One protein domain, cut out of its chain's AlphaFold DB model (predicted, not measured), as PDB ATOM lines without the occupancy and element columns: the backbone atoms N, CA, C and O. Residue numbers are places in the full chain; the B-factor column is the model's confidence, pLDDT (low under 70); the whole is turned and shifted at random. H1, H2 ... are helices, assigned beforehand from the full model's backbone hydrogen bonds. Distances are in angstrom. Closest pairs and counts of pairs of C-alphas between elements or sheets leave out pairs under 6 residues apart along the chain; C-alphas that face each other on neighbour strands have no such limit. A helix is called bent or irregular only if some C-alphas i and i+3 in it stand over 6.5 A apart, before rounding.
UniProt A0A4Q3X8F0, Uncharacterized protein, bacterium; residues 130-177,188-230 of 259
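Overview. This is residues 130 to 177 and 188 to 230 of the 259 residues of an uncharacterized protein of bacterium (UniProt A0A4Q3X8F0). Crossed helices form a compact cluster: H5 lies in the middle, H2 and H6 pack on it, and H1 lies at one edge. The printed part has 91 residues, with six named helices, H1 to H6, and no named strand: all helix. The radius of gyration of the C-alphas is 12.6 A; the spans are 38 by 31 by 25 A.

Along the chain. H1, residues 130 to 141, begins at C-alpha 130 (227.068, 124.653, 30.502). H2 is 143 to 149, H3 153 to 156. H4, 159 to 172, is irregular: C-alphas 167 and 170 are 9.5 A apart. H5, 188 to 202, is 20.9 A long; H6, 216 to 229, ends at C-alpha 229 (230.746, 119.173, 0.038).

Arrangement. H1 touches no helix. H2 touches H5, closest C-alphas Ser 149 and Asn 189, 4.5 A. H3 and H4 touch only at the corner. H5 and H6 form a hairpin, closest C-alphas Glu 194 and Ala 223, 5.3 A. In H4, 7 of 10 O i to N i+4 pairs are within hydrogen-bond range.

Size, cuts and confidence. Residues 178 to 187 are cut out, a 25.0 A gap between C-alphas. H5 to H6 is a long link. Residues 168 to 177 and 206 to 230 have pLDDT under 70.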
ATOM      1  N   GLN A 130     225.895 123.899  30.913       77.44
ATOM      2  CA  GLN A 130     227.068 124.653  30.502       77.44
ATOM      3  C   GLN A 130     227.246 124.612  28.981       77.44
ATOM      4  O   GLN A 130     227.290 125.666  28.356       77.44
ATOM      5  N   LYS A 131     227.171 123.424  28.369       78.19
ATOM      6  CA  LYS A 131     227.209 123.266  26.905       78.19
ATOM      7  C   LYS A 131     226.110 124.057  26.192       78.19
ATOM      8  O   LYS A 131     226.348 124.639  25.139       78.19
ATOM      9  N   ARG A 132     224.897 124.114  26.759       80.81
ATOM     10  CA  ARG A 132     223.798 124.922  26.200       80.81
ATOM     11  C   ARG A 132     224.071 126.424  26.315       80.81
ATOM     12  O   ARG A 132     223.737 127.166  25.401       80.81
ATOM     13  N   LEU A 133     224.658 126.879  27.422       84.25
ATOM     14  CA  LEU A 133     225.036 128.284  27.597       84.25
ATOM     15  C   LEU A 133     226.151 128.691  26.631       84.25
ATOM     16  O   LEU A 133     226.062 129.755  26.028       84.25
ATOM     17  N   GLU A 134     227.162 127.842  26.460       85.69
ATOM     18  CA  GLU A 134     228.243 128.036  25.488       85.69
ATOM     19  C   GLU A 134     227.692 128.102  24.059       85.69
ATOM     20  O   GLU A 134     228.023 129.028  23.323       85.69
ATOM     21  N   TRP A 135     226.767 127.201  23.706       90.25
ATOM     22  CA  TRP A 135     226.070 127.237  22.419       90.25
ATOM     23  C   TRP A 135     225.291 128.541  22.210       90.25
ATOM     24  O   TRP A 135     225.470 129.214  21.202       90.25
ATOM     25  N   ASN A 136     224.486 128.959  23.190       87.56
ATOM     26  CA  ASN A 136     223.717 130.199  23.085       87.56
ATOM     27  C   ASN A 136     224.620 131.436  22.961       87.56
ATOM     28  O   ASN A 136     224.289 132.365  22.227       87.56
ATOM     29  N   ARG A 137     225.763 131.458  23.662       88.25
ATOM     30  CA  ARG A 137     226.760 132.530  23.529       88.25
ATOM     31  C   ARG A 137     227.380 132.546  22.138       88.25
ATOM     32  O   ARG A 137     227.494 133.617  21.556       88.25
ATOM     33  N   PHE A 138     227.730 131.380  21.600       90.88
ATOM     34  CA  PHE A 138     228.243 131.255  20.239       90.88
ATOM     35  C   PHE A 138     227.235 131.756  19.199       90.88
ATOM     36  O   PHE A 138     227.597 132.574  18.355       90.88
ATOM     37  N   CYS A 139     225.968 131.338  19.300       88.75
ATOM     38  CA  CYS A 139     224.905 131.815  18.414       88.75
ATOM     39  C   CYS A 139     224.688 133.327  18.533       88.75
ATOM     40  O   CYS A 139     224.483 133.991  17.525       88.75
ATOM     41  N   GLY A 140     224.762 133.881  19.747       87.75
ATOM     42  CA  GLY A 140     224.659 135.324  19.965       87.75
ATOM     43  C   GLY A 140     225.822 136.103  19.347       87.75
ATOM     44  O   GLY A 140     225.595 137.115  18.695       87.75
ATOM     45  N   ALA A 141     227.055 135.613  19.505       88.75
ATOM     46  CA  ALA A 141     228.259 136.258  18.980       88.75
ATOM     47  C   ALA A 141     228.369 136.198  17.447       88.75
ATOM     48  O   ALA A 141     229.021 137.048  16.852       88.75
ATOM     49  N   ASN A 142     227.735 135.209  16.811       89.25
ATOM     50  CA  ASN A 142     227.798 134.985  15.363       89.25
ATOM     51  C   ASN A 142     226.440 135.172  14.675       89.25
ATOM     52  O   ASN A 142     226.215 134.623  13.597       89.25
ATOM     53  N   ARG A 143     225.523 135.920  15.296       87.69
ATOM     54  CA  ARG A 143     224.150 136.080  14.810       87.69
ATOM     55  C   ARG A 143     224.094 136.569  13.361       87.69
ATOM     56  O   ARG A 143     223.387 135.973  12.557       87.69
ATOM     57  N   ASP A 144     224.898 137.568  13.019       86.56
ATOM     58  CA  ASP A 144     224.925 138.141  11.669       86.56
ATOM     59  C   ASP A 144     225.391 137.121  10.619       86.56
ATOM     60  O   ASP A 144     224.849 137.060   9.517       86.56
ATOM     61  N   LEU A 145     226.373 136.279  10.962       84.12
ATOM     62  CA  LEU A 145     226.849 135.202  10.088       84.12
ATOM     63  C   LEU A 145     225.794 134.104   9.933       84.12
ATOM     64  O   LEU A 145     225.631 133.560   8.845       84.12
ATOM     65  N   ILE A 146     225.055 133.792  11.000       84.00
ATOM     66  CA  ILE A 146     223.952 132.823  10.973       84.00
ATOM     67  C   ILE A 146     222.816 133.318  10.069       84.00
ATOM     68  O   ILE A 146     222.311 132.556   9.249       84.00
ATOM     69  N   GLU A 147     222.444 134.593  10.181       82.00
ATOM     70  CA  GLU A 147     221.390 135.193   9.358       82.00
ATOM     71  C   GLU A 147     221.806 135.262   7.877       82.00
ATOM     72  O   GLU A 147     221.003 134.949   7.001       82.00
ATOM     73  N   ARG A 148     223.076 135.579   7.586       77.06
ATOM     74  CA  ARG A 148     223.611 135.644   6.211       77.06
ATOM     75  C   ARG A 148     223.863 134.282   5.569       77.06
ATOM     76  O   ARG A 148     223.712 134.143   4.365       77.06
ATOM     77  N   SER A 149     224.251 133.273   6.342       72.75
ATOM     78  CA  SER A 149     224.576 131.940   5.806       72.75
ATOM     79  C   SER A 149     223.346 131.138   5.366       72.75
ATOM     80  O   SER A 149     223.498 130.126   4.685       72.75
ATOM     81  N   GLY A 150     222.130 131.570   5.727       70.94
ATOM     82  CA  GLY A 150     220.888 130.911   5.309       70.94
ATOM     83  C   GLY A 150     220.700 129.512   5.907       70.94
ATOM     84  O   GLY A 150     220.000 128.677   5.335       70.94
ATOM     85  N   ILE A 151     221.343 129.231   7.042       74.62
ATOM     86  CA  ILE A 151     221.328 127.910   7.677       74.62
ATOM     87  C   ILE A 151     219.926 127.610   8.234       74.62
ATOM     88  O   ILE A 151     219.318 128.472   8.872       74.62
ATOM     89  N   PRO A 152     219.408 126.375   8.078       71.12
ATOM     90  CA  PRO A 152     218.122 126.000   8.647       71.12
ATOM     91  C   PRO A 152     218.087 126.182  10.169       71.12
ATOM     92  O   PRO A 152     218.970 125.710  10.888       71.12
ATOM     93  N   ILE A 153     216.999 126.758  10.687       75.38
ATOM     94  CA  ILE A 153     216.785 126.975  12.133       75.38
ATOM     95  C   ILE A 153     216.959 125.673  12.939       75.38
ATOM     96  O   ILE A 153     217.459 125.684  14.063       75.38
ATOM     97  N   ILE A 154     216.601 124.530  12.348       71.19
ATOM     98  CA  ILE A 154     216.725 123.200  12.963       71.19
ATOM     99  C   ILE A 154     218.193 122.832  13.235       71.19
ATOM    100  O   ILE A 154     218.493 122.259  14.289       71.19
ATOM    101  N   ALA A 155     219.109 123.195  12.330       72.50
ATOM    102  CA  ALA A 155     220.543 122.970  12.500       72.50
ATOM    103  C   ALA A 155     221.114 123.844  13.627       72.50
ATOM    104  O   ALA A 155     221.988 123.407  14.364       72.50
ATOM    105  N   ILE A 156     220.561 125.041  13.838       82.56
ATOM    106  CA  ILE A 156     220.986 125.967  14.903       82.56
ATOM    107  C   ILE A 156     220.370 125.597  16.269       82.56
ATOM    108  O   ILE A 156     220.824 126.048  17.323       82.56
ATOM    109  N   GLY A 157     219.350 124.733  16.286       78.25
ATOM    110  CA  GLY A 157     218.613 124.361  17.496       78.25
ATOM    111  C   GLY A 157     219.464 123.705  18.590       78.25
ATOM    112  O   GLY A 157     219.117 123.780  19.772       78.25
ATOM    113  N   SER A 158     220.589 123.081  18.233       82.50
ATOM    114  CA  SER A 158     221.568 122.593  19.201       82.50
ATOM    115  C   SER A 158     222.965 122.506  18.594       82.50
ATOM    116  O   SER A 158     223.117 122.348  17.385       82.50
ATOM    117  N   ARG A 159     223.988 122.527  19.455       84.19
ATOM    118  CA  ARG A 159     225.386 122.291  19.068       84.19
ATOM    119  C   ARG A 159     225.564 120.990  18.280       84.19
ATOM    120  O   ARG A 159     226.335 120.952  17.329       84.19
ATOM    121  N   ASP A 160     224.879 119.928  18.698       80.38
ATOM    122  CA  ASP A 160     225.024 118.608  18.084       80.38
ATOM    123  C   ASP A 160     224.364 118.587  16.697       80.38
ATOM    124  O   ASP A 160     224.977 118.107  15.752       80.38
ATOM    125  N   ASN A 161     223.199 119.227  16.539       78.75
ATOM    126  CA  ASN A 161     222.553 119.396  15.231       78.75
ATOM    127  C   ASN A 161     223.419 120.216  14.273       78.75
ATOM    128  O   ASN A 161     223.490 119.900  13.090       78.75
ATOM    129  N   PHE A 162     224.065 121.270  14.776       82.56
ATOM    130  CA  PHE A 162     224.936 122.110  13.967       82.56
ATOM    131  C   PHE A 162     226.190 121.355  13.535       82.56
ATOM    132  O   PHE A 162     226.587 121.431  12.379       82.56
ATOM    133  N   SER A 163     226.783 120.575  14.442       80.00
ATOM    134  CA  SER A 163     227.885 119.677  14.106       80.00
ATOM    135  C   SER A 163     227.447 118.650  13.060       80.00
ATOM    136  O   SER A 163     228.106 118.504  12.039       80.00
ATOM    137  N   ASP A 164     226.325 117.962  13.260       73.62
ATOM    138  CA  ASP A 164     225.825 116.988  12.287       73.62
ATOM    139  C   ASP A 164     225.562 117.638  10.926       73.62
ATOM    140  O   ASP A 164     225.987 117.101   9.904       73.62
ATOM    141  N   PHE A 165     224.975 118.836  10.906       73.62
ATOM    142  CA  PHE A 165     224.800 119.630   9.694       73.62
ATOM    143  C   PHE A 165     226.141 119.962   9.024       73.62
ATOM    144  O   PHE A 165     226.277 119.768   7.819       73.62
ATOM    145  N   LEU A 166     227.151 120.387   9.791       74.75
ATOM    146  CA  LEU A 166     228.471 120.714   9.254       74.75
ATOM    147  C   LEU A 166     229.177 119.507   8.611       74.75
ATOM    148  O   LEU A 166     229.885 119.670   7.625       74.75
ATOM    149  N   PHE A 167     229.014 118.299   9.155       70.81
ATOM    150  CA  PHE A 167     229.752 117.115   8.683       70.81
ATOM    151  C   PHE A 167     228.975 116.231   7.712       70.81
ATOM    152  O   PHE A 167     229.582 115.553   6.882       70.81
ATOM    153  N   ARG A 168     227.649 116.191   7.838       63.31
ATOM    154  CA  ARG A 168     226.770 115.269   7.102       63.31
ATOM    155  C   ARG A 168     225.802 115.995   6.177       63.31
ATOM    156  O   ARG A 168     225.180 115.360   5.331       63.31
ATOM    157  N   GLY A 169     225.678 117.312   6.316       60.19
ATOM    158  CA  GLY A 169     224.674 118.081   5.602       60.19
ATOM    159  C   GLY A 169     223.246 117.737   6.037       60.19
ATOM    160  O   GLY A 169     223.010 117.136   7.082       60.19
ATOM    161  N   ILE A 170     222.273 118.128   5.211       55.88
ATOM    162  CA  ILE A 170     220.836 117.926   5.473       55.88
ATOM    163  C   ILE A 170     220.392 116.469   5.209       55.88
ATOM    164  O   ILE A 170     219.297 116.088   5.613       55.88
ATOM    165  N   GLU A 171     221.234 115.618   4.605       49.97
ATOM    166  CA  GLU A 171     220.865 114.244   4.202       49.97
ATOM    167  C   GLU A 171     220.397 113.355   5.375       49.97
ATOM    168  O   GLU A 171     219.654 112.403   5.150       49.97
ATOM    169  N   SER A 172     220.751 113.670   6.629       46.03
ATOM    170  CA  SER A 172     220.289 112.918   7.809       46.03
ATOM    171  C   SER A 172     219.061 113.503   8.517       46.03
ATOM    172  O   SER A 172     218.630 112.944   9.526       46.03
ATOM    173  N   VAL A 173     218.508 114.628   8.047       47.34
ATOM    174  CA  VAL A 173     217.315 115.265   8.630       47.34
ATOM    175  C   VAL A 173     216.118 115.013   7.710       47.34
ATOM    176  O   VAL A 173     215.631 115.903   7.015       47.34
ATOM    177  N   GLU A 174     215.629 113.771   7.681       43.31
ATOM    178  CA  GLU A 174     214.299 113.480   7.128       43.31
ATOM    179  C   GLU A 174     213.249 114.276   7.939       43.31
ATOM    180  O   GLU A 174     213.242 114.153   9.168       43.31
ATOM    181  N   PRO A 175     212.378 115.113   7.328       43.28
ATOM    182  CA  PRO A 175     211.845 115.008   5.972       43.28
ATOM    183  C   PRO A 175     211.866 116.361   5.225       43.28
ATOM    184  O   PRO A 175     210.830 117.001   5.057       43.28
ATOM    185  N   PHE A 176     213.025 116.811   4.747       46.94
ATOM    186  CA  PHE A 176     213.075 117.874   3.731       46.94
ATOM    187  C   PHE A 176     213.555 117.311   2.392       46.94
ATOM    188  O   PHE A 176     214.510 117.788   1.792       46.94
ATOM    189  N   GLN A 177     212.848 116.289   1.904       43.88
ATOM    190  CA  GLN A 177     212.675 116.128   0.465       43.88
ATOM    191  C   GLN A 177     211.604 117.134   0.040       43.88
ATOM    192  O   GLN A 177     210.419 116.936   0.308       43.88
ATOM    193  N   ASP A 188     228.686 134.792  -1.268       74.31
ATOM    194  CA  ASP A 188     228.551 135.467   0.022       74.31
ATOM    195  C   ASP A 188     228.028 134.536   1.129       74.31
ATOM    196  O   ASP A 188     228.568 134.512   2.238       74.31
ATOM    197  N   ASN A 189     227.014 133.716   0.836       75.31
ATOM    198  CA  ASN A 189     226.460 132.767   1.806       75.31
ATOM    199  C   ASN A 189     227.459 131.645   2.110       75.31
ATOM    200  O   ASN A 189     227.562 131.196   3.255       75.31
ATOM    201  N   ARG A 190     228.230 131.215   1.101       73.81
ATOM    202  CA  ARG A 190     229.293 130.217   1.274       73.81
ATOM    203  C   ARG A 190     230.407 130.754   2.164       73.81
ATOM    204  O   ARG A 190     230.795 130.081   3.113       73.81
ATOM    205  N   GLN A 191     230.861 131.979   1.914       79.88
ATOM    206  CA  GLN A 191     231.879 132.629   2.732       79.88
ATOM    207  C   GLN A 191     231.401 132.829   4.180       79.88
ATOM    208  O   GLN A 191     232.156 132.594   5.122       79.88
ATOM    209  N   ALA A 192     230.135 133.212   4.379       81.38
ATOM    210  CA  ALA A 192     229.551 133.336   5.713       81.38
ATOM    211  C   ALA A 192     229.522 131.993   6.463       81.38
ATOM    212  O   ALA A 192     229.812 131.951   7.660       81.38
ATOM    213  N   LEU A 193     229.211 130.894   5.768       81.69
ATOM    214  CA  LEU A 193     229.212 129.548   6.340       81.69
ATOM    215  C   LEU A 193     230.627 129.063   6.690       81.69
ATOM    216  O   LEU A 193     230.822 128.477   7.755       81.69
ATOM    217  N   GLU A 194     231.613 129.345   5.839       82.00
ATOM    218  CA  GLU A 194     233.023 129.024   6.095       82.00
ATOM    219  C   GLU A 194     233.545 129.753   7.336       82.00
ATOM    220  O   GLU A 194     234.110 129.122   8.230       82.00
ATOM    221  N   LEU A 195     233.275 131.059   7.440       85.00
ATOM    222  CA  LEU A 195     233.622 131.862   8.616       85.00
ATOM    223  C   LEU A 195     232.912 131.359   9.878       85.00
ATOM    224  O   LEU A 195     233.509 131.300  10.954       85.00
ATOM    225  N   LEU A 196     231.643 130.960   9.764       85.50
ATOM    226  CA  LEU A 196     230.893 130.404  10.885       85.50
ATOM    227  C   LEU A 196     231.477 129.061  11.353       85.50
ATOM    228  O   LEU A 196     231.567 128.818  12.560       85.50
ATOM    229  N   ALA A 197     231.895 128.199  10.423       83.25
ATOM    230  CA  ALA A 197     232.539 126.928  10.736       83.25
ATOM    231  C   ALA A 197     233.924 127.143  11.370       83.25
ATOM    232  O   ALA A 197     234.236 126.509  12.379       83.25
ATOM    233  N   GLU A 198     234.723 128.084  10.860       82.94
ATOM    234  CA  GLU A 198     235.998 128.469  11.477       82.94
ATOM    235  C   GLU A 198     235.790 128.943  12.922       82.94
ATOM    236  O   GLU A 198     236.450 128.443  13.836       82.94
ATOM    237  N   ASN A 199     234.816 129.829  13.156       86.06
ATOM    238  CA  ASN A 199     234.489 130.318  14.497       86.06
ATOM    239  C   ASN A 199     234.012 129.189  15.421       86.06
ATOM    240  O   ASN A 199     234.338 129.182  16.610       86.06
ATOM    241  N   PHE A 200     233.270 128.213  14.894       84.94
ATOM    242  CA  PHE A 200     232.825 127.042  15.649       84.94
ATOM    243  C   PHE A 200     234.000 126.162  16.103       84.94
ATOM    244  O   PHE A 200     234.052 125.745  17.266       84.94
ATOM    245  N   PHE A 201     234.973 125.923  15.219       82.12
ATOM    246  CA  PHE A 201     236.193 125.189  15.557       82.12
ATOM    247  C   PHE A 201     237.113 125.988  16.486       82.12
ATOM    248  O   PHE A 201     237.725 125.418  17.389       82.12
ATOM    249  N   ALA A 202     237.197 127.309  16.311       80.12
ATOM    250  CA  ALA A 202     237.949 128.200  17.192       80.12
ATOM    251  C   ALA A 202     237.379 128.239  18.614       80.12
ATOM    252  O   ALA A 202     238.142 128.252  19.578       80.12
ATOM    253  N   ALA A 203     236.053 128.182  18.748       79.81
ATOM    254  CA  ALA A 203     235.367 128.134  20.035       79.81
ATOM    255  C   ALA A 203     235.498 126.778  20.762       79.81
ATOM    256  O   ALA A 203     234.997 126.643  21.877       79.81
ATOM    257  N   GLY A 204     236.129 125.764  20.152       74.88
ATOM    258  CA  GLY A 204     236.300 124.440  20.762       74.88
ATOM    259  C   GLY A 204     234.980 123.697  21.000       74.88
ATOM    260  O   GLY A 204     234.901 122.813  21.850       74.88
ATOM    261  N   LEU A 205     233.921 124.069  20.273       75.12
ATOM    262  CA  LEU A 205     232.587 123.484  20.437       75.12
ATOM    263  C   LEU A 205     232.467 122.108  19.779       75.12
ATOM    264  O   LEU A 205     231.610 121.306  20.167       75.12
ATOM    265  N   PHE A 206     233.356 121.807  18.834       67.06
ATOM    266  CA  PHE A 206     233.578 120.457  18.348       67.06
ATOM    267  C   PHE A 206     234.364 119.679  19.408       67.06
ATOM    268  O   PHE A 206     235.404 120.143  19.864       67.06
ATOM    269  N   GLY A 207     233.827 118.536  19.845       57.78
ATOM    270  CA  GLY A 207     234.294 117.795  21.021       57.78
ATOM    271  C   GLY A 207     235.820 117.706  21.164       57.78
ATOM    272  O   GLY A 207     236.550 117.529  20.191       57.78
ATOM    273  N   THR A 208     236.284 117.774  22.411       47.72
ATOM    274  CA  THR A 208     237.686 117.921  22.849       47.72
ATOM    275  C   THR A 208     238.672 116.843  22.373       47.72
ATOM    276  O   THR A 208     239.849 116.924  22.701       47.72
ATOM    277  N   GLY A 209     238.221 115.830  21.626       44.41
ATOM    278  CA  GLY A 209     239.021 114.665  21.245       44.41
ATOM    279  C   GLY A 209     239.726 114.733  19.888       44.41
ATOM    280  O   GLY A 209     240.644 113.946  19.692       44.41
ATOM    281  N   LEU A 210     239.331 115.616  18.956       43.38
ATOM    282  CA  LEU A 210     239.879 115.595  17.583       43.38
ATOM    283  C   LEU A 210     240.552 116.892  17.103       43.38
ATOM    284  O   LEU A 210     241.292 116.841  16.131       43.38
ATOM    285  N   LEU A 211     240.298 118.043  17.740       47.69
ATOM    286  CA  LEU A 211     240.751 119.356  17.239       47.69
ATOM    287  C   LEU A 211     241.589 120.172  18.233       47.69
ATOM    288  O   LEU A 211     242.026 121.267  17.888       47.69
ATOM    289  N   SER A 212     241.853 119.675  19.446       49.12
ATOM    290  CA  SER A 212     242.709 120.387  20.413       49.12
ATOM    291  C   SER A 212     244.168 120.520  19.948       49.12
ATOM    292  O   SER A 212     244.909 121.324  20.506       49.12
ATOM    293  N   THR A 213     244.561 119.773  18.913       51.16
ATOM    294  CA  THR A 213     245.902 119.760  18.311       51.16
ATOM    295  C   THR A 213     245.943 120.283  16.874       51.16
ATOM    296  O   THR A 213     247.006 120.254  16.266       51.16
ATOM    297  N   VAL A 214     244.809 120.709  16.309       56.94
ATOM    298  CA  VAL A 214     244.701 121.051  14.881       56.94
ATOM    299  C   VAL A 214     244.975 122.537  14.678       56.94
ATOM    300  O   VAL A 214     244.343 123.398  15.303       56.94
ATOM    301  N   ASP A 215     245.946 122.837  13.815       67.56
ATOM    302  CA  ASP A 215     246.420 124.199  13.580       67.56
ATOM    303  C   ASP A 215     245.320 125.074  12.943       67.56
ATOM    304  O   ASP A 215     244.334 124.595  12.372       67.56
ATOM    305  N   LYS A 216     245.439 126.401  13.057       66.44
ATOM    306  CA  LYS A 216     244.481 127.346  12.465       66.44
ATOM    307  C   LYS A 216     244.339 127.141  10.948       66.44
ATOM    308  O   LYS A 216     243.218 127.182  10.449       66.44
ATOM    309  N   ALA A 217     245.438 126.859  10.247       66.25
ATOM    310  CA  ALA A 217     245.419 126.582   8.811       66.25
ATOM    311  C   ALA A 217     244.607 125.318   8.473       66.25
ATOM    312  O   ALA A 217     243.792 125.321   7.553       66.25
ATOM    313  N   GLU A 218     244.752 124.255   9.265       65.44
ATOM    314  CA  GLU A 218     243.997 123.013   9.075       65.44
ATOM    315  C   GLU A 218     242.501 123.195   9.365       65.44
ATOM    316  O   GLU A 218     241.663 122.637   8.657       65.44
ATOM    317  N   ARG A 219     242.141 124.036  10.346       68.19
ATOM    318  CA  ARG A 219     240.737 124.399  10.613       68.19
ATOM    319  C   ARG A 219     240.091 125.139   9.444       68.19
ATOM    320  O   ARG A 219     238.936 124.863   9.134       68.19
ATOM    321  N   GLN A 220     240.827 126.027   8.781       66.06
ATOM    322  CA  GLN A 220     240.345 126.727   7.587       66.06
ATOM    323  C   GLN A 220     240.175 125.773   6.399       66.06
ATOM    324  O   GLN A 220     239.146 125.806   5.727       66.06
ATOM    325  N   ILE A 221     241.128 124.860   6.186       67.31
ATOM    326  CA  ILE A 221     241.030 123.828   5.141       67.31
ATOM    327  C   ILE A 221     239.832 122.903   5.402       67.31
ATOM    328  O   ILE A 221     239.098 122.570   4.473       67.31
ATOM    329  N   LEU A 222     239.595 122.515   6.659       66.56
ATOM    330  CA  LEU A 222     238.427 121.727   7.051       66.56
ATOM    331  C   LEU A 222     237.126 122.498   6.827       66.56
ATOM    332  O   LEU A 222     236.217 121.955   6.211       66.56
ATOM    333  N   ALA A 223     237.041 123.756   7.264       66.38
ATOM    334  CA  ALA A 223     235.872 124.605   7.032       66.38
ATOM    335  C   ALA A 223     235.547 124.717   5.533       66.38
ATOM    336  O   ALA A 223     234.412 124.462   5.128       66.38
ATOM    337  N   HIS A 224     236.556 124.989   4.704       67.50
ATOM    338  CA  HIS A 224     236.410 125.083   3.253       67.50
ATOM    339  C   HIS A 224     236.034 123.734   2.608       67.50
ATOM    340  O   HIS A 224     235.157 123.658   1.750       67.50
ATOM    341  N   SER A 225     236.640 122.630   3.056       64.44
ATOM    342  CA  SER A 225     236.335 121.270   2.583       64.44
ATOM    343  C   SER A 225     234.918 120.815   2.951       64.44
ATOM    344  O   SER A 225     234.251 120.144   2.165       64.44
ATOM    345  N   LEU A 226     234.412 121.204   4.122       64.88
ATOM    346  CA  LEU A 226     233.032 120.928   4.525       64.88
ATOM    347  C   LEU A 226     232.052 121.764   3.696       64.88
ATOM    348  O   LEU A 226     231.090 121.224   3.154       64.88
ATOM    349  N   CYS A 227     232.364 123.046   3.484       62.72
ATOM    350  CA  CYS A 227     231.546 123.947   2.672       62.72
ATOM    351  C   CYS A 227     231.553 123.613   1.172       62.72
ATOM    352  O   CYS A 227     230.603 123.937   0.449       62.72
ATOM    353  N   SER A 228     232.595 122.939   0.681       59.91
ATOM    354  CA  SER A 228     232.659 122.454  -0.701       59.91
ATOM    355  C   SER A 228     231.811 121.202  -0.944       59.91
ATOM    356  O   SER A 228     231.305 121.018  -2.050       59.91
ATOM    357  N   LYS A 229     231.583 120.385   0.094       56.19
ATOM    358  CA  LYS A 229     230.746 119.173   0.038       56.19
ATOM    359  C   LYS A 229     229.245 119.446   0.092       56.19
ATOM    360  O   LYS A 229     228.455 118.562  -0.243       56.19
ATOM    361  N   PHE A 230     228.837 120.639   0.508       55.50
ATOM    362  CA  PHE A 230     227.430 121.011   0.540       55.50
ATOM    363  C   PHE A 230     226.905 121.246  -0.876       55.50
ATOM    364  O   PHE A 230     227.327 122.164  -1.577       55.50
TER     365      PHE A 230